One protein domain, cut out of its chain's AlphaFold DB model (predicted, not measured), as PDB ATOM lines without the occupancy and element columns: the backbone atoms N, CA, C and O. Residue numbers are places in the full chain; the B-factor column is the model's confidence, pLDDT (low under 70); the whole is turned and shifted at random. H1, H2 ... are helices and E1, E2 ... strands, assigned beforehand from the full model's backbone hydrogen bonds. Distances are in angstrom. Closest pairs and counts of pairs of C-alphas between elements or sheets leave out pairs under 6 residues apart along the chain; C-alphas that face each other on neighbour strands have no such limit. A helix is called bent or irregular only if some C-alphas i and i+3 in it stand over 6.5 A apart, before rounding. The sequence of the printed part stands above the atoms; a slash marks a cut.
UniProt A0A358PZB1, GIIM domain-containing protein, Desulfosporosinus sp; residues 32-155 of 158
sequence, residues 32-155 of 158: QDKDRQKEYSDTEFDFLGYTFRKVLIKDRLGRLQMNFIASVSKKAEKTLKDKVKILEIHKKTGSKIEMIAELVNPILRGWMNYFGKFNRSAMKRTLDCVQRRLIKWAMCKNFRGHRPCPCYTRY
ATOM      1  N   GLN A  32     -28.638  -9.686   8.512       93.25
ATOM      2  CA  GLN A  32     -28.712  -8.284   8.927       93.25
ATOM      3  C   GLN A  32     -27.323  -7.723   9.295       93.25
ATOM      4  O   GLN A  32     -26.585  -8.334  10.070       93.25
ATOM      5  N   ASP A  33     -26.979  -6.533   8.799       93.19
ATOM      6  CA  ASP A  33     -25.733  -5.816   9.123       93.19
ATOM      7  C   ASP A  33     -25.957  -4.291   9.177       93.19
ATOM      8  O   ASP A  33     -27.085  -3.839   9.390       93.19
ATOM      9  N   LYS A  34     -24.887  -3.490   9.085       91.62
ATOM     10  CA  LYS A  34     -24.958  -2.022   9.127       91.62
ATOM     11  C   LYS A  34     -25.729  -1.411   7.946       91.62
ATOM     12  O   LYS A  34     -26.390  -0.396   8.145       91.62
ATOM     13  N   ASP A  35     -25.664  -2.021   6.763       92.56
ATOM     14  CA  ASP A  35     -26.259  -1.502   5.523       92.56
ATOM     15  C   ASP A  35     -27.633  -2.156   5.281       92.56
ATOM     16  O   ASP A  35     -28.568  -1.554   4.753       92.56
ATOM     17  N   ARG A  36     -27.786  -3.404   5.731       92.50
ATOM     18  CA  ARG A  36     -28.982  -4.238   5.622       92.50
ATOM     19  C   ARG A  36     -29.786  -4.177   6.915       92.50
ATOM     20  O   ARG A  36     -29.650  -5.042   7.776       92.50
ATOM     21  N   GLN A  37     -30.628  -3.151   7.039       90.50
ATOM     22  CA  GLN A  37     -31.367  -2.851   8.277       90.50
ATOM     23  C   GLN A  37     -32.835  -3.294   8.283       90.50
ATOM     24  O   GLN A  37     -33.532  -3.044   9.261       90.50
ATOM     25  N   LYS A  38     -33.313  -3.973   7.234       93.12
ATOM     26  CA  LYS A  38     -34.700  -4.459   7.197       93.12
ATOM     27  C   LYS A  38     -34.959  -5.471   8.316       93.12
ATOM     28  O   LYS A  38     -34.055  -6.203   8.725       93.12
ATOM     29  N   GLU A  39     -36.201  -5.516   8.775       91.62
ATOM     30  CA  GLU A  39     -36.644  -6.449   9.804       91.62
ATOM     31  C   GLU A  39     -37.284  -7.690   9.181       91.62
ATOM     32  O   GLU A  39     -38.084  -7.602   8.250       91.62
ATOM     33  N   TYR A  40     -36.897  -8.850   9.703       93.12
ATOM     34  CA  TYR A  40     -37.405 -10.166   9.332       93.12
ATOM     35  C   TYR A  40     -37.433 -11.047  10.584       93.12
ATOM     36  O   TYR A  40     -36.675 -10.809  11.525       93.12
ATOM     37  N   SER A  41     -38.272 -12.084  10.587       91.62
ATOM     38  CA  SER A  41     -38.349 -13.055  11.689       91.62
ATOM     39  C   SER A  41     -37.050 -13.848  11.850       91.62
ATOM     40  O   SER A  41     -36.523 -13.995  12.951       91.62
ATOM     41  N   ASP A  42     -36.513 -14.341  10.737       93.69
ATOM     42  CA  ASP A  42     -35.333 -15.191  10.706       93.69
ATOM     43  C   ASP A  42     -34.089 -14.366  10.380       93.69
ATOM     44  O   ASP A  42     -33.836 -14.018   9.227       93.69
ATOM     45  N   THR A  43     -33.295 -14.073  11.410       94.94
ATOM     46  CA  THR A  43     -32.058 -13.274  11.307       94.94
ATOM     47  C   THR A  43     -30.820 -13.986  11.842       94.94
ATOM     48  O   THR A  43     -29.723 -13.435  11.807       94.94
ATOM     49  N   GLU A  44     -30.963 -15.219  12.326       95.19
ATOM     50  CA  GLU A  44     -29.842 -16.037  12.775       95.19
ATOM     51  C   GLU A  44     -30.040 -17.518  12.450       95.19
ATOM     52  O   GLU A  44     -31.166 -18.010  12.319       95.19
ATOM     53  N   PHE A  45     -28.927 -18.234  12.301       95.31
ATOM     54  CA  PHE A  45     -28.932 -19.681  12.103       95.31
ATOM     55  C   PHE A  45     -27.666 -20.344  12.628       95.31
ATOM     56  O   PHE A  45     -26.605 -19.724  12.705       95.31
ATOM     57  N   ASP A  46     -27.788 -21.631  12.942       95.25
ATOM     58  CA  ASP A  46     -26.675 -22.457  13.391       95.25
ATOM     59  C   ASP A  46     -26.103 -23.289  12.237       95.25
ATOM     60  O   ASP A  46     -26.835 -23.964  11.515       95.25
ATOM     61  N   PHE A  47     -24.778 -23.295  12.096       94.12
ATOM     62  CA  PHE A  47     -24.053 -24.125  11.137       94.12
ATOM     63  C   PHE A  47     -22.694 -24.555  11.709       94.12
ATOM     64  O   PHE A  47     -21.914 -23.727  12.179       94.12
ATOM     65  N   LEU A  48     -22.418 -25.867  11.705       94.62
ATOM     66  CA  LEU A  48     -21.168 -26.482  12.196       94.62
ATOM     67  C   LEU A  48     -20.714 -26.020  13.597       94.62
ATOM     68  O   LEU A  48     -19.523 -25.895  13.885       94.62
ATOM     69  N   GLY A  49     -21.673 -25.767  14.491       94.19
ATOM     70  CA  GLY A  49     -21.401 -25.313  15.859       94.19
ATOM     71  C   GLY A  49     -21.211 -23.801  16.007       94.19
ATOM     72  O   GLY A  49     -20.993 -23.336  17.126       94.19
ATOM     73  N   TYR A  50     -21.336 -23.030  14.929       95.94
ATOM     74  CA  TYR A  50     -21.415 -21.573  14.976       95.94
ATOM     75  C   TYR A  50     -22.854 -21.105  14.832       95.94
ATOM     76  O   TYR A  50     -23.618 -21.704  14.088       95.94
ATOM     77  N   THR A  51     -23.189 -20.006  15.494       96.50
ATOM     78  CA  THR A  51     -24.377 -19.205  15.219       96.50
ATOM     79  C   THR A  51     -23.958 -18.007  14.374       96.50
ATOM     80  O   THR A  51     -23.138 -17.188  14.803       96.50
ATOM     81  N   PHE A  52     -24.512 -17.905  13.174       95.56
ATOM     82  CA  PHE A  52     -24.383 -16.747  12.303       95.56
ATOM     83  C   PHE A  52     -25.473 -15.749  12.661       95.56
ATOM     84  O   PHE A  52     -26.654 -16.081  12.607       95.56
ATOM     85  N   ARG A  53     -25.070 -14.546  13.069       94.69
ATOM     86  CA  ARG A  53     -25.988 -13.490  13.507       94.69
ATOM     87  C   ARG A  53     -25.355 -12.114  13.361       94.69
ATOM     88  O   ARG A  53     -24.135 -11.988  13.228       94.69
ATOM     89  N   LYS A  54     -26.181 -11.074  13.481       94.44
ATOM     90  CA  LYS A  54     -25.716  -9.696  13.670       94.44
ATOM     91  C   LYS A  54     -24.985  -9.571  15.011       94.44
ATOM     92  O   LYS A  54     -25.532  -9.913  16.068       94.44
ATOM     93  N   VAL A  55     -23.748  -9.089  14.963       92.56
ATOM     94  CA  VAL A  55     -22.876  -8.854  16.120       92.56
ATOM     95  C   VAL A  55     -22.260  -7.465  16.012       92.56
ATOM     96  O   VAL A  55     -21.860  -7.030  14.932       92.56
ATOM     97  N   LEU A  56     -22.150  -6.781  17.151       91.38
ATOM     98  CA  LEU A  56     -21.401  -5.537  17.264       91.38
ATOM     99  C   LEU A  56     -19.906  -5.847  17.395       91.38
ATOM    100  O   LEU A  56     -19.483  -6.493  18.355       91.38
ATOM    101  N   ILE A  57     -19.111  -5.390  16.433       89.06
ATOM    102  CA  ILE A  57     -17.669  -5.632  16.368       89.06
ATOM    103  C   ILE A  57     -16.939  -4.299  16.332       89.06
ATOM    104  O   ILE A  57     -17.383  -3.348  15.693       89.06
ATOM    105  N   LYS A  58     -15.793  -4.250  17.008       88.88
ATOM    106  CA  LYS A  58     -14.860  -3.132  16.932       88.88
ATOM    107  C   LYS A  58     -13.959  -3.293  15.705       88.88
ATOM    108  O   LYS A  58     -13.300  -4.323  15.568       88.88
ATOM    109  N   ASP A  59     -13.945  -2.302  14.822       85.31
ATOM    110  CA  ASP A  59     -13.047  -2.268  13.670       85.31
ATOM    111  C   ASP A  59     -11.597  -1.932  14.084       85.31
ATOM    112  O   ASP A  59     -11.300  -1.659  15.252       85.31
ATOM    113  N   ARG A  60     -10.671  -1.951  13.116       85.25
ATOM    114  CA  ARG A  60      -9.253  -1.624  13.356       85.25
ATOM    115  C   ARG A  60      -9.030  -0.172  13.802       85.25
ATOM    116  O   ARG A  60      -8.040   0.095  14.470       85.25
ATOM    117  N   LEU A  61      -9.940   0.737  13.453       91.19
ATOM    118  CA  LEU A  61      -9.914   2.155  13.833       91.19
ATOM    119  C   LEU A  61     -10.601   2.408  15.185       91.19
ATOM    120  O   LEU A  61     -10.658   3.536  15.664       91.19
ATOM    121  N   GLY A  62     -11.133   1.358  15.808       88.38
ATOM    122  CA  GLY A  62     -11.790   1.391  17.099       88.38
ATOM    123  C   GLY A  62     -13.279   1.728  17.084       88.38
ATOM    124  O   GLY A  62     -13.871   1.835  18.160       88.38
ATOM    125  N   ARG A  63     -13.902   1.843  15.912       91.38
ATOM    126  CA  ARG A  63     -15.331   2.131  15.750       91.38
ATOM    127  C   ARG A  63     -16.147   0.857  15.923       91.38
ATOM    128  O   ARG A  63     -15.722  -0.226  15.529       91.38
ATOM    129  N   LEU A  64     -17.337   0.983  16.497       91.00
ATOM    130  CA  LEU A  64     -18.262  -0.134  16.660       91.00
ATOM    131  C   LEU A  64     -19.192  -0.213  15.447       91.00
ATOM    132  O   LEU A  64     -19.885   0.749  15.131       91.00
ATOM    133  N   GLN A  65     -19.202  -1.358  14.769       90.25
ATOM    134  CA  GLN A  65     -20.039  -1.614  13.600       90.25
ATOM    135  C   GLN A  65     -20.806  -2.925  13.746       90.25
ATOM    136  O   GLN A  65     -20.323  -3.893  14.335       90.25
ATOM    137  N   MET A  66     -22.013  -2.950  13.187       91.56
ATOM    138  CA  MET A  66     -22.835  -4.151  13.132       91.56
ATOM    139  C   MET A  66     -22.465  -4.969  11.902       91.56
ATOM    140  O   MET A  66     -22.688  -4.525  10.779       91.56
ATOM    141  N   ASN A  67     -21.945  -6.172  12.120       92.56
ATOM    142  CA  ASN A  67     -21.583  -7.101  11.057       92.56
ATOM    143  C   ASN A  67     -22.275  -8.446  11.268       92.56
ATOM    144  O   ASN A  67     -22.494  -8.881  12.402       92.56
ATOM    145  N   PHE A  68     -22.589  -9.120  10.167       94.19
ATOM    146  CA  PHE A  68     -23.129 -10.472  10.193       94.19
ATOM    147  C   PHE A  68     -21.984 -11.488  10.167       94.19
ATOM    148  O   PHE A  68     -21.340 -11.667   9.135       94.19
ATOM    149  N   ILE A  69     -21.691 -12.124  11.302       93.88
ATOM    150  CA  ILE A  69     -20.533 -13.023  11.439       93.88
ATOM    151  C   ILE A  69     -20.863 -14.293  12.223       93.88
ATOM    152  O   ILE A  69     -21.833 -14.354  12.981       93.88
ATOM    153  N   ALA A  70     -19.997 -15.297  12.080       95.25
ATOM    154  CA  ALA A  70     -20.062 -16.528  12.853       95.25
ATOM    155  C   ALA A  70     -19.550 -16.302  14.287       95.25
ATOM    156  O   ALA A  70     -18.447 -15.793  14.501       95.25
ATOM    157  N   SER A  71     -20.333 -16.718  15.277       94.50
ATOM    158  CA  SER A  71     -19.953 -16.763  16.694       94.50
ATOM    159  C   SER A  71     -20.191 -18.165  17.243       94.50
ATOM    160  O   SER A  71     -20.953 -18.926  16.662       94.50
ATOM    161  N   VAL A  72     -19.537 -18.550  18.338       95.50
ATOM    162  CA  VAL A  72     -19.763 -19.877  18.934       95.50
ATOM    163  C   VAL A  72     -21.235 -20.061  19.317       95.50
ATOM    164  O   VAL A  72     -21.834 -19.168  19.918       95.50
ATOM    165  N   SER A  73     -21.839 -21.197  18.954       95.44
ATOM    166  CA  SER A  73     -23.248 -21.437  19.268       95.44
ATOM    167  C   SER A  73     -23.450 -21.760  20.742       95.44
ATOM    168  O   SER A  73     -22.594 -22.362  21.396       95.44
ATOM    169  N   LYS A  74     -24.633 -21.434  21.277       93.94
ATOM    170  CA  LYS A  74     -24.998 -21.763  22.669       93.94
ATOM    171  C   LYS A  74     -24.887 -23.265  22.948       93.94
ATOM    172  O   LYS A  74     -24.470 -23.661  24.038       93.94
ATOM    173  N   LYS A  75     -25.243 -24.101  21.964       95.50
ATOM    174  CA  LYS A  75     -25.128 -25.562  22.054       95.50
ATOM    175  C   LYS A  75     -23.669 -25.982  22.196       95.50
ATOM    176  O   LYS A  75     -23.353 -26.755  23.096       95.50
ATOM    177  N   ALA A  76     -22.791 -25.423  21.366       95.56
ATOM    178  CA  ALA A  76     -21.363 -25.678  21.444       95.56
ATOM    179  C   ALA A  76     -20.809 -25.225  22.811       95.56
ATOM    180  O   ALA A  76     -20.172 -26.019  23.506       95.56
ATOM    181  N   GLU A  77     -21.105 -23.996  23.254       94.94
ATOM    182  CA  GLU A  77     -20.669 -23.515  24.574       94.94
ATOM    183  C   GLU A  77     -21.076 -24.467  25.704       94.94
ATOM    184  O   GLU A  77     -20.286 -24.738  26.612       94.94
ATOM    185  N   LYS A  78     -22.318 -24.967  25.659       95.00
ATOM    186  CA  LYS A  78     -22.838 -25.915  26.644       95.00
ATOM    187  C   LYS A  78     -22.032 -27.212  26.636       95.00
ATOM    188  O   LYS A  78     -21.624 -27.657  27.701       95.00
ATOM    189  N   THR A  79     -21.710 -27.757  25.463       95.56
ATOM    190  CA  THR A  79     -20.872 -28.959  25.345       95.56
ATOM    191  C   THR A  79     -19.513 -28.789  26.026       95.56
ATOM    192  O   THR A  79     -19.089 -29.686  26.754       95.56
ATOM    193  N   LEU A  80     -18.832 -27.649  25.851       94.81
ATOM    194  CA  LEU A  80     -17.570 -27.407  26.559       94.81
ATOM    195  C   LEU A  80     -17.791 -27.291  28.075       94.81
ATOM    196  O   LEU A  80     -17.063 -27.911  28.850       94.81
ATOM    197  N   LYS A  81     -18.807 -26.534  28.507       93.75
ATOM    198  CA  LYS A  81     -19.139 -26.373  29.934       93.75
ATOM    199  C   LYS A  81     -19.443 -27.717  30.600       93.75
ATOM    200  O   LYS A  81     -18.973 -27.948  31.712       93.75
ATOM    201  N   ASP A  82     -20.160 -28.606  29.918       95.00
ATOM    202  CA  ASP A  82     -20.501 -29.943  30.404       95.00
ATOM    203  C   ASP A  82     -19.259 -30.842  30.492       95.00
ATOM    204  O   ASP A  82     -19.027 -31.454  31.536       95.00
ATOM    205  N   LYS A  83     -18.382 -30.836  29.474       94.62
ATOM    206  CA  LYS A  83     -17.093 -31.554  29.527       94.62
ATOM    207  C   LYS A  83     -16.250 -31.114  30.723       94.62
ATOM    208  O   LYS A  83     -15.789 -31.941  31.501       94.62
ATOM    209  N   VAL A  84     -16.096 -29.804  30.919       92.56
ATOM    210  CA  VAL A  84     -15.323 -29.247  32.044       92.56
ATOM    211  C   VAL A  84     -16.015 -29.511  33.388       92.56
ATOM    212  O   VAL A  84     -15.350 -29.656  34.417       92.56
ATOM    213  N   LYS A  85     -17.352 -29.589  33.409       91.69
ATOM    214  CA  LYS A  85     -18.116 -29.945  34.608       91.69
ATOM    215  C   LYS A  85     -17.793 -31.358  35.079       91.69
ATOM    216  O   LYS A  85     -17.533 -31.506  36.271       91.69
ATOM    217  N   ILE A  86     -17.750 -32.326  34.164       94.06
ATOM    218  CA  ILE A  86     -17.463 -33.744  34.443       94.06
ATOM    219  C   ILE A  86     -16.057 -33.946  35.023       94.06
ATOM    220  O   ILE A  86     -15.866 -34.807  35.872       94.06
ATOM    221  N   LEU A  87     -15.078 -33.122  34.636       92.25
ATOM    222  CA  LEU A  87     -13.719 -33.212  35.190       92.25
ATOM    223  C   LEU A  87     -13.649 -32.902  36.693       92.25
ATOM    224  O   LEU A  87     -12.642 -33.204  37.331       92.25
ATOM    225  N   GLU A  88     -14.671 -32.234  37.241       90.50
ATOM    226  CA  GLU A  88     -14.778 -31.861  38.655       90.50
ATOM    227  C   GLU A  88     -13.498 -31.241  39.244       90.50
ATOM    228  O   GLU A  88     -13.182 -31.442  40.411       90.50
ATOM    229  N   ILE A  89     -12.783 -30.427  38.453       89.94
ATOM    230  CA  ILE A  89     -11.438 -29.895  38.770       89.94
ATOM    231  C   ILE A  89     -11.340 -29.344  40.200       89.94
ATOM    232  O   ILE A  89     -10.425 -29.686  40.936       89.94
ATOM    233  N   HIS A  90     -12.336 -28.568  40.633       84.62
ATOM    234  CA  HIS A  90     -12.441 -28.013  41.988       84.62
ATOM    235  C   HIS A  90     -12.361 -29.025  43.149       84.62
ATOM    236  O   HIS A  90     -11.997 -28.624  44.250       84.62
ATOM    237  N   LYS A  91     -12.676 -30.308  42.935       86.31
ATOM    238  CA  LYS A  91     -12.571 -31.365  43.955       86.31
ATOM    239  C   LYS A  91     -11.174 -31.995  44.020       86.31
ATOM    240  O   LYS A  91     -10.815 -32.576  45.040       86.31
ATOM    241  N   LYS A  92     -10.353 -31.848  42.974       88.31
ATOM    242  CA  LYS A  92      -9.014 -32.457  42.844       88.31
ATOM    243  C   LYS A  92      -7.938 -31.699  43.638       88.31
ATOM    244  O   LYS A  92      -6.889 -31.343  43.114       88.31
ATOM    245  N   THR A  93      -8.201 -31.410  44.910       83.44
ATOM    246  CA  THR A  93      -7.327 -30.575  45.762       83.44
ATOM    247  C   THR A  93      -5.952 -31.197  46.038       83.44
ATOM    248  O   THR A  93      -4.992 -30.460  46.237       83.44
ATOM    249  N   GLY A  94      -5.833 -32.529  45.986       85.38
ATOM    250  CA  GLY A  94      -4.552 -33.241  46.099       85.38
ATOM    251  C   GLY A  94      -3.694 -33.230  44.825       85.38
ATOM    252  O   GLY A  94      -2.526 -33.595  44.875       85.38
ATOM    253  N   SER A  95      -4.239 -32.804  43.683       89.31
ATOM    254  CA  SER A  95      -3.493 -32.762  42.422       89.31
ATOM    255  C   SER A  95      -2.532 -31.573  42.372       89.31
ATOM    256  O   SER A  95      -2.793 -30.507  42.942       89.31
ATOM    257  N   LYS A  96      -1.410 -31.730  41.663       92.00
ATOM    258  CA  LYS A  96      -0.539 -30.603  41.304       92.00
ATOM    259  C   LYS A  96      -1.129 -29.823  40.119       92.00
ATOM    260  O   LYS A  96      -2.039 -30.314  39.450       92.00
ATOM    261  N   ILE A  97      -0.665 -28.592  39.896       92.50
ATOM    262  CA  ILE A  97      -1.201 -27.736  38.822       92.50
ATOM    263  C   ILE A  97      -0.934 -28.347  37.441       92.50
ATOM    264  O   ILE A  97      -1.788 -28.265  36.563       92.50
ATOM    265  N   GLU A  98       0.191 -29.039  37.287       95.88
ATOM    266  CA  GLU A  98       0.620 -29.717  36.065       95.88
ATOM    267  C   GLU A  98      -0.386 -30.804  35.673       95.88
ATOM    268  O   GLU A  98      -0.853 -30.834  34.539       95.88
ATOM    269  N   MET A  99      -0.847 -31.602  36.642       94.25
ATOM    270  CA  MET A  99      -1.868 -32.633  36.409       94.25
ATOM    271  C   MET A  99      -3.204 -32.029  35.959       94.25
ATOM    272  O   MET A  99      -3.909 -32.588  35.123       94.25
ATOM    273  N   ILE A 100      -3.589 -30.874  36.517       94.44
ATOM    274  CA  ILE A 100      -4.800 -30.169  36.072       94.44
ATOM    275  C   ILE A 100      -4.605 -29.624  34.652       94.44
ATOM    276  O   ILE A 100      -5.522 -29.702  33.833       94.44
ATOM    277  N   ALA A 101      -3.418 -29.101  34.347       95.00
ATOM    278  CA  ALA A 101      -3.076 -28.585  33.030       95.00
ATOM    279  C   ALA A 101      -3.112 -29.687  31.958       95.00
ATOM    280  O   ALA A 101      -3.694 -29.469  30.897       95.00
ATOM    281  N   GLU A 102      -2.588 -30.879  32.244       95.88
ATOM    282  CA  GLU A 102      -2.642 -32.047  31.350       95.88
ATOM    283  C   GLU A 102      -4.079 -32.446  30.985       95.88
ATOM    284  O   GLU A 102      -4.360 -32.769  29.832       95.88
ATOM    285  N   LEU A 103      -5.014 -32.343  31.935       92.50
ATOM    286  CA  LEU A 103      -6.428 -32.647  31.696       92.50
ATOM    287  C   LEU A 103      -7.137 -31.567  30.865       92.50
ATOM    288  O   LEU A 103      -7.981 -31.868  30.021       92.50
ATOM    289  N   VAL A 104      -6.846 -30.292  31.133       94.38
ATOM    290  CA  VAL A 104      -7.637 -29.164  30.612       94.38
ATOM    291  C   VAL A 104      -7.075 -28.613  29.301       94.38
ATOM    292  O   VAL A 104      -7.845 -28.257  28.403       94.38
ATOM    293  N   ASN A 105      -5.749 -28.554  29.157       96.00
ATOM    294  CA  ASN A 105      -5.092 -27.912  28.018       96.00
ATOM    295  C   ASN A 105      -5.471 -28.526  26.662       96.00
ATOM    296  O   ASN A 105      -5.760 -27.745  25.754       96.00
ATOM    297  N   PRO A 106      -5.529 -29.863  26.476       96.31
ATOM    298  CA  PRO A 106      -5.907 -30.443  25.186       96.31
ATOM    299  C   PRO A 106      -7.322 -30.042  24.754       96.31
ATOM    300  O   PRO A 106      -7.551 -29.699  23.592       96.31
ATOM    301  N   ILE A 107      -8.261 -30.002  25.706       95.06
ATOM    302  CA  ILE A 107      -9.656 -29.615  25.468       95.06
ATOM    303  C   ILE A 107      -9.731 -28.142  25.055       95.06
ATOM    304  O   ILE A 107     -10.347 -27.814  24.040       95.06
ATOM    305  N   LEU A 108      -9.092 -27.254  25.825       95.38
ATOM    306  CA  LEU A 108      -9.112 -25.817  25.545       95.38
ATOM    307  C   LEU A 108      -8.389 -25.471  24.247       95.38
ATOM    308  O   LEU A 108      -8.880 -24.643  23.488       95.38
ATOM    309  N   ARG A 109      -7.256 -26.119  23.964       96.31
ATOM    310  CA  ARG A 109      -6.480 -25.881  22.745       96.31
ATOM    311  C   ARG A 109      -7.293 -26.233  21.505       96.31
ATOM    312  O   ARG A 109      -7.420 -25.397  20.615       96.31
ATOM    313  N   GLY A 110      -7.902 -27.421  21.469       94.69
ATOM    314  CA  GLY A 110      -8.780 -27.815  20.363       94.69
ATOM    315  C   GLY A 110      -9.969 -26.865  20.206       94.69
ATOM    316  O   GLY A 110     -10.274 -26.417  19.101       94.69
ATOM    317  N   TRP A 111     -10.587 -26.483  21.325       95.25
ATOM    318  CA  TRP A 111     -11.708 -25.548  21.337       95.25
ATOM    319  C   TRP A 111     -11.352 -24.169  20.774       95.25
ATOM    320  O   TRP A 111     -12.052 -23.654  19.903       95.25
ATOM    321  N   MET A 112     -10.264 -23.574  21.264       94.81
ATOM    322  CA  MET A 112      -9.809 -22.247  20.854       94.81
ATOM    323  C   MET A 112      -9.336 -22.237  19.402       94.81
ATOM    324  O   MET A 112      -9.599 -21.265  18.698       94.81
ATOM    325  N   ASN A 113      -8.693 -23.311  18.938       95.31
ATOM    326  CA  ASN A 113      -8.264 -23.427  17.547       95.31
ATOM    327  C   ASN A 113      -9.456 -23.500  16.588       95.31
ATOM    328  O   ASN A 113      -9.438 -22.849  15.547       95.31
ATOM    329  N   TYR A 114     -10.504 -24.241  16.956       95.25
ATOM    330  CA  TYR A 114     -11.717 -24.324  16.149       95.25
ATOM    331  C   TYR A 114     -12.519 -23.011  16.223       95.25
ATOM    332  O   TYR A 114     -12.646 -22.284  15.239       95.25
ATOM    333  N   PHE A 115     -13.010 -22.622  17.403       94.69
ATOM    334  CA  PHE A 115     -13.942 -21.493  17.539       94.69
ATOM    335  C   PHE A 115     -13.282 -20.105  17.481       94.69
ATOM    336  O   PHE A 115     -13.965 -19.114  17.213       94.69
ATOM    337  N   GLY A 116     -11.964 -20.007  17.663       92.00
ATOM    338  CA  GLY A 116     -11.242 -18.732  17.726       92.00
ATOM    339  C   GLY A 116     -10.934 -18.072  16.385       92.00
ATOM    340  O   GLY A 116     -10.367 -16.978  16.380       92.00
ATOM    341  N   LYS A 117     -11.294 -18.699  15.259       90.00
ATOM    342  CA  LYS A 117     -11.027 -18.165  13.915       90.00
ATOM    343  C   LYS A 117     -11.878 -16.937  13.573       90.00
ATOM    344  O   LYS A 117     -11.349 -15.975  13.029       90.00
ATOM    345  N   PHE A 118     -13.173 -16.966  13.888       88.12
ATOM    346  CA  PHE A 118     -14.127 -15.944  13.430       88.12
ATOM    347  C   PHE A 118     -14.424 -14.874  14.478       88.12
ATOM    348  O   PHE A 118     -14.439 -13.688  14.163       88.12
ATOM    349  N   ASN A 119     -14.647 -15.279  15.732       88.25
ATOM    350  CA  ASN A 119     -15.003 -14.356  16.802       88.25
ATOM    351  C   ASN A 119     -14.383 -14.779  18.138       88.25
ATOM    352  O   ASN A 119     -14.972 -15.535  18.915       88.25
ATOM    353  N   ARG A 120     -13.184 -14.260  18.423       89.44
ATOM    354  CA  ARG A 120     -12.482 -14.568  19.676       89.44
ATOM    355  C   ARG A 120     -13.204 -14.035  20.908       89.44
ATOM    356  O   ARG A 120     -13.192 -14.703  21.940       89.44
ATOM    357  N   SER A 121     -13.847 -12.869  20.817       87.69
ATOM    358  CA  SER A 121     -14.524 -12.260  21.967       87.69
ATOM    359  C   SER A 121     -15.769 -13.045  22.379       87.69
ATOM    360  O   SER A 121     -16.024 -13.171  23.577       87.69
ATOM    361  N   ALA A 122     -16.480 -13.668  21.434       87.88
ATOM    362  CA  ALA A 122     -17.621 -14.534  21.739       87.88
ATOM    363  C   ALA A 122     -17.245 -15.743  22.616       87.88
ATOM    364  O   ALA A 122     -18.049 -16.186  23.430       87.88
ATOM    365  N   MET A 123     -16.010 -16.251  22.523       91.00
ATOM    366  CA  MET A 123     -15.567 -17.384  23.348       91.00
ATOM    367  C   MET A 123     -15.330 -17.022  24.817       91.00
ATOM    368  O   MET A 123     -15.345 -17.916  25.669       91.00
ATOM    369  N   LYS A 124     -15.108 -15.735  25.124       89.88
ATOM    370  CA  LYS A 124     -14.678 -15.256  26.447       89.88
ATOM    371  C   LYS A 124     -15.557 -15.809  27.566       89.88
ATOM    372  O   LYS A 124     -15.048 -16.426  28.493       89.88
ATOM    373  N   ARG A 125     -16.884 -15.716  27.418       87.19
ATOM    374  CA  ARG A 125     -17.844 -16.182  28.434       87.19
ATOM    375  C   ARG A 125     -17.672 -17.664  28.784       87.19
ATOM    376  O   ARG A 125     -17.881 -18.066  29.930       87.19
ATOM    377  N   THR A 126     -17.328 -18.489  27.799       91.19
ATOM    378  CA  THR A 126     -17.138 -19.928  28.007       91.19
ATOM    379  C   THR A 126     -15.798 -20.214  28.675       91.19
ATOM    380  O   THR A 126     -15.756 -20.997  29.625       91.19
ATOM    381  N   LEU A 127     -14.731 -19.531  28.257       93.00
ATOM    382  CA  LEU A 127     -13.413 -19.637  28.888       93.00
ATOM    383  C   LEU A 127     -13.432 -19.140  30.344       93.00
ATOM    384  O   LEU A 127     -12.878 -19.807  31.217       93.00
ATOM    385  N   ASP A 128     -14.182 -18.077  30.643       92.50
ATOM    386  CA  ASP A 128     -14.376 -17.561  32.005       92.50
ATOM    387  C   ASP A 128     -15.031 -18.603  32.936       92.50
ATOM    388  O   ASP A 128     -14.797 -18.617  34.145       92.50
ATOM    389  N   CYS A 129     -15.865 -19.509  32.410       90.94
ATOM    390  CA  CYS A 129     -16.431 -20.611  33.198       90.94
ATOM    391  C   CYS A 129     -15.347 -21.607  33.636       90.94
ATOM    392  O   CYS A 129     -15.354 -22.081  34.776       90.94
ATOM    393  N   VAL A 130     -14.395 -21.892  32.748       92.81
ATOM    394  CA  VAL A 130     -13.253 -22.764  33.046       92.81
ATOM    395  C   VAL A 130     -12.314 -22.080  34.031       92.81
ATOM    396  O   VAL A 130     -11.959 -22.675  35.047       92.81
ATOM    397  N   GLN A 131     -12.012 -20.799  33.804       93.69
ATOM    398  CA  GLN A 131     -11.199 -19.991  34.708       93.69
ATOM    399  C   GLN A 131     -11.793 -19.940  36.121       93.69
ATOM    400  O   GLN A 131     -11.079 -20.188  37.089       93.69
ATOM    401  N   ARG A 132     -13.108 -19.723  36.264       90.75
ATOM    402  CA  ARG A 132     -13.787 -19.770  37.573       90.75
ATOM    403  C   ARG A 132     -13.589 -21.112  38.284       90.75
ATOM    404  O   ARG A 132     -13.362 -21.144  39.490       90.75
ATOM    405  N   ARG A 133     -13.632 -22.236  37.563       90.75
ATOM    406  CA  ARG A 133     -13.394 -23.565  38.158       90.75
ATOM    407  C   ARG A 133     -11.947 -23.757  38.609       90.75
ATOM    408  O   ARG A 133     -11.741 -24.353  39.664       90.75
ATOM    409  N   LEU A 134     -10.981 -23.238  37.853       92.06
ATOM    410  CA  LEU A 134      -9.562 -23.256  38.222       92.06
ATOM    411  C   LEU A 134      -9.287 -22.380  39.448       92.06
ATOM    412  O   LEU A 134      -8.629 -22.827  40.382       92.06
ATOM    413  N   ILE A 135      -9.868 -21.178  39.497       90.94
ATOM    414  CA  ILE A 135      -9.800 -20.301  40.674       90.94
ATOM    415  C   ILE A 135     -10.401 -21.016  41.889       90.94
ATOM    416  O   ILE A 135      -9.762 -21.085  42.935       90.94
ATOM    417  N   LYS A 136     -11.591 -21.618  41.750       88.12
ATOM    418  CA  LYS A 136     -12.218 -22.385  42.839       88.12
ATOM    419  C   LYS A 136     -11.313 -23.515  43.336       88.12
ATOM    420  O   LYS A 136     -11.197 -23.699  44.540       88.12
ATOM    421  N   TRP A 137     -10.672 -24.254  42.431       90.88
ATOM    422  CA  TRP A 137      -9.706 -25.294  42.793       90.88
ATOM    423  C   TRP A 137      -8.521 -24.736  43.593       90.88
ATOM    424  O   TRP A 137      -8.228 -25.258  44.666       90.88
ATOM    425  N   ALA A 138      -7.888 -23.660  43.113       90.19
ATOM    426  CA  ALA A 138      -6.751 -23.035  43.789       90.19
ATOM    427  C   ALA A 138      -7.133 -22.555  45.197       90.19
ATOM    428  O   ALA A 138      -6.401 -22.784  46.160       90.19
ATOM    429  N   MET A 139      -8.337 -21.986  45.332       85.88
ATOM    430  CA  MET A 139      -8.880 -21.585  46.625       85.88
ATOM    431  C   MET A 139      -9.082 -22.783  47.562       85.88
ATOM    432  O   MET A 139      -8.625 -22.760  48.701       85.88
ATOM    433  N   CYS A 140      -9.718 -23.859  47.087       83.56
ATOM    434  CA  CYS A 140      -9.949 -25.068  47.884       83.56
ATOM    435  C   CYS A 140      -8.656 -25.810  48.264       83.56
ATOM    436  O   CYS A 140      -8.659 -26.563  49.238       83.56
ATOM    437  N   LYS A 141      -7.571 -25.634  47.501       82.38
ATOM    438  CA  LYS A 141      -6.260 -26.219  47.794       82.38
ATOM    439  C   LYS A 141      -5.512 -25.445  48.883       82.38
ATOM    440  O   LYS A 141      -5.022 -26.069  49.817       82.38
ATOM    441  N   ASN A 142      -5.461 -24.115  48.781       77.62
ATOM    442  CA  ASN A 142      -4.622 -23.277  49.649       77.62
ATOM    443  C   ASN A 142      -5.341 -22.757  50.903       77.62
ATOM    444  O   ASN A 142      -4.688 -22.455  51.893       77.62
ATOM    445  N   PHE A 143      -6.671 -22.648  50.882       65.50
ATOM    446  CA  PHE A 143      -7.447 -21.972  51.929       65.50
ATOM    447  C   PHE A 143      -8.450 -22.905  52.623       65.50
ATOM    448  O   PHE A 143      -9.563 -22.494  52.955       65.50
ATOM    449  N   ARG A 144      -8.085 -24.180  52.837       58.50
ATOM    450  CA  ARG A 144      -8.911 -25.130  53.606       58.50
ATOM    451  C   ARG A 144      -9.166 -24.561  55.014       58.50
ATOM    452  O   ARG A 144      -8.269 -24.569  55.843       58.50
ATOM    453  N   GLY A 145     -10.377 -24.047  55.256       55.88
ATOM    454  CA  GLY A 145     -10.807 -23.475  56.543       55.88
ATOM    455  C   GLY A 145     -11.090 -21.966  56.546       55.88
ATOM    456  O   GLY A 145     -11.738 -21.479  57.468       55.88
ATOM    457  N   HIS A 146     -10.697 -21.215  55.512       57.69
ATOM    458  CA  HIS A 146     -11.041 -19.791  55.411       57.69
ATOM    459  C   HIS A 146     -12.390 -19.602  54.706       57.69
ATOM    460  O   HIS A 146     -12.665 -20.231  53.680       57.69
ATOM    461  N   ARG A 147     -13.241 -18.705  55.231       53.84
ATOM    462  CA  ARG A 147     -14.489 -18.321  54.551       53.84
ATOM    463  C   ARG A 147     -14.144 -17.758  53.163       53.84
ATOM    464  O   ARG A 147     -13.296 -16.867  53.077       53.84
ATOM    465  N   PRO A 148     -14.773 -18.238  52.075       55.06
ATOM    466  CA  PRO A 148     -14.532 -17.678  50.751       55.06
ATOM    467  C   PRO A 148     -14.903 -16.188  50.737       55.06
ATOM    468  O   PRO A 148     -15.911 -15.796  51.328       55.06
ATOM    469  N   CYS A 149     -14.098 -15.362  50.057       48.34
ATOM    470  CA  CYS A 149     -14.373 -13.931  49.900       48.34
ATOM    471  C   CYS A 149     -15.820 -13.704  49.417       48.34
ATOM    472  O   CYS A 149     -16.192 -14.267  48.379       48.34
ATOM    473  N   PRO A 150     -16.611 -12.828  50.071       49.53
ATOM    474  CA  PRO A 150     -17.971 -12.470  49.643       49.53
ATOM    475  C   PRO A 150     -18.049 -11.922  48.206       49.53
ATOM    476  O   PRO A 150     -19.094 -11.954  47.559       49.53
ATOM    477  N   CYS A 151     -16.926 -11.427  47.684       49.22
ATOM    478  CA  CYS A 151     -16.783 -10.950  46.317       49.22
ATOM    479  C   CYS A 151     -16.935 -12.059  45.254       49.22
ATOM    480  O   CYS A 151     -17.383 -11.787  44.140       49.22
ATOM    481  N   TYR A 152     -16.612 -13.314  45.586       49.94
ATOM    482  CA  TYR A 152     -16.641 -14.439  44.643       49.94
ATOM    483  C   TYR A 152     -18.036 -15.069  44.504       49.94
ATOM    484  O   TYR A 152     -18.417 -15.500  43.413       49.94
ATOM    485  N   THR A 153     -18.848 -15.060  45.563       47.97
ATOM    486  CA  THR A 153     -20.236 -15.559  45.535       47.97
ATOM    487  C   THR A 153     -21.139 -14.752  44.597       47.97
ATOM    488  O   THR A 153     -22.085 -15.303  44.043       47.97
ATOM    489  N   ARG A 154     -20.819 -13.483  44.296       43.16
ATOM    490  CA  ARG A 154     -21.534 -12.707  43.257       43.16
ATOM    491  C   ARG A 154     -21.242 -13.163  41.822       43.16
ATOM    492  O   ARG A 154     -22.070 -12.944  40.944       43.16
ATOM    493  N   TYR A 155     -20.109 -13.824  41.574       43.44
ATOM    494  CA  TYR A 155     -19.719 -14.319  40.244       43.44
ATOM    495  C   TYR A 155     -20.253 -15.727  39.921       43.44
ATOM    496  O   TYR A 155     -20.098 -16.190  38.785       43.44
TER     497      TYR A 155
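What this domain is: This is residues 32 to 155 of the 158 residues of the protein "GIIM domain-containing protein" of Desulfosporosinus sp (UniProt A0A358PZB1). Three helices, H1, H2 and H3, run side by side in a loose, elongated bundle, and a small sheet of three strands, E1, E2 and E3, sits at one end of it, with E2 and E3 both sharply bent. Residues 32 to 44, with no named element, lie at the sheet's end of the long axis, and at the other end the printed part folds back into the short H4, apart from the bundle. The printed part has 124 residues, with three strands followed by four helices; the sheet's order is E1, E2, E3, antiparallel, and the class is mixed. The whole is loose, with a radius of gyration of the C-alphas of 18.5 A and spans of 58 by 31 by 30 A.

How they stand to each other: E1, residues 45 to 47, and E2, residues 50 to 58, form a hairpin, with N 47 and O 50 at 2.8 A, within hydrogen-bond range. E2 and E3, residues 64 to 72, form a second hairpin, with N 51 and O 71 at 2.7 A, completing a meander, each strand the antiparallel neighbour of the one before. E2 bends by 82 degrees at residue 53 and E3 by 81 degrees at residue 68. H1, residues 74 to 86, only grazes the sheet with residues 74 to 77. H2, residues 97 to 115, is close to H1 but not clearly touching; their closest C-alphas, of Val 84 and Val 104, are 7.8 A apart, and they run opposite ways at a shallow tilt of 12 degrees. H3, residues 120 to 142, touches H1 with residues 126 to 130 alone, the same way at a shallow tilt of 16 degrees; the closest C-alphas, of Glu 77 and Thr 126, are 6.1 A apart. H1, H2 and H3 form an up and down bundle, each helix running against the one before it. H4, residues 150 to 153, is apart from H1, H2 and H3. Every O i to N i+4 pair is within hydrogen-bond range in H1, against 13 of 15 in H2 and 14 of 19 in H3; H4 is too short for such a pair.

Where its parts are: E1 begins at C-alpha 45, (-28.932, -19.681, 12.103). E2 spans 19.7 A, E3 19.9 A, H1 18.4 A, H2 25.6 A and H3 32.2 A, ending at C-alpha 142, (-4.622, -23.277, 49.649).

The domain as a whole: The C-alphas farthest apart, of Lys 38 and Gly 145, are 58.0 A apart. The printed part has no cut and no long link. Residues 143 to 155 have pLDDT under 70.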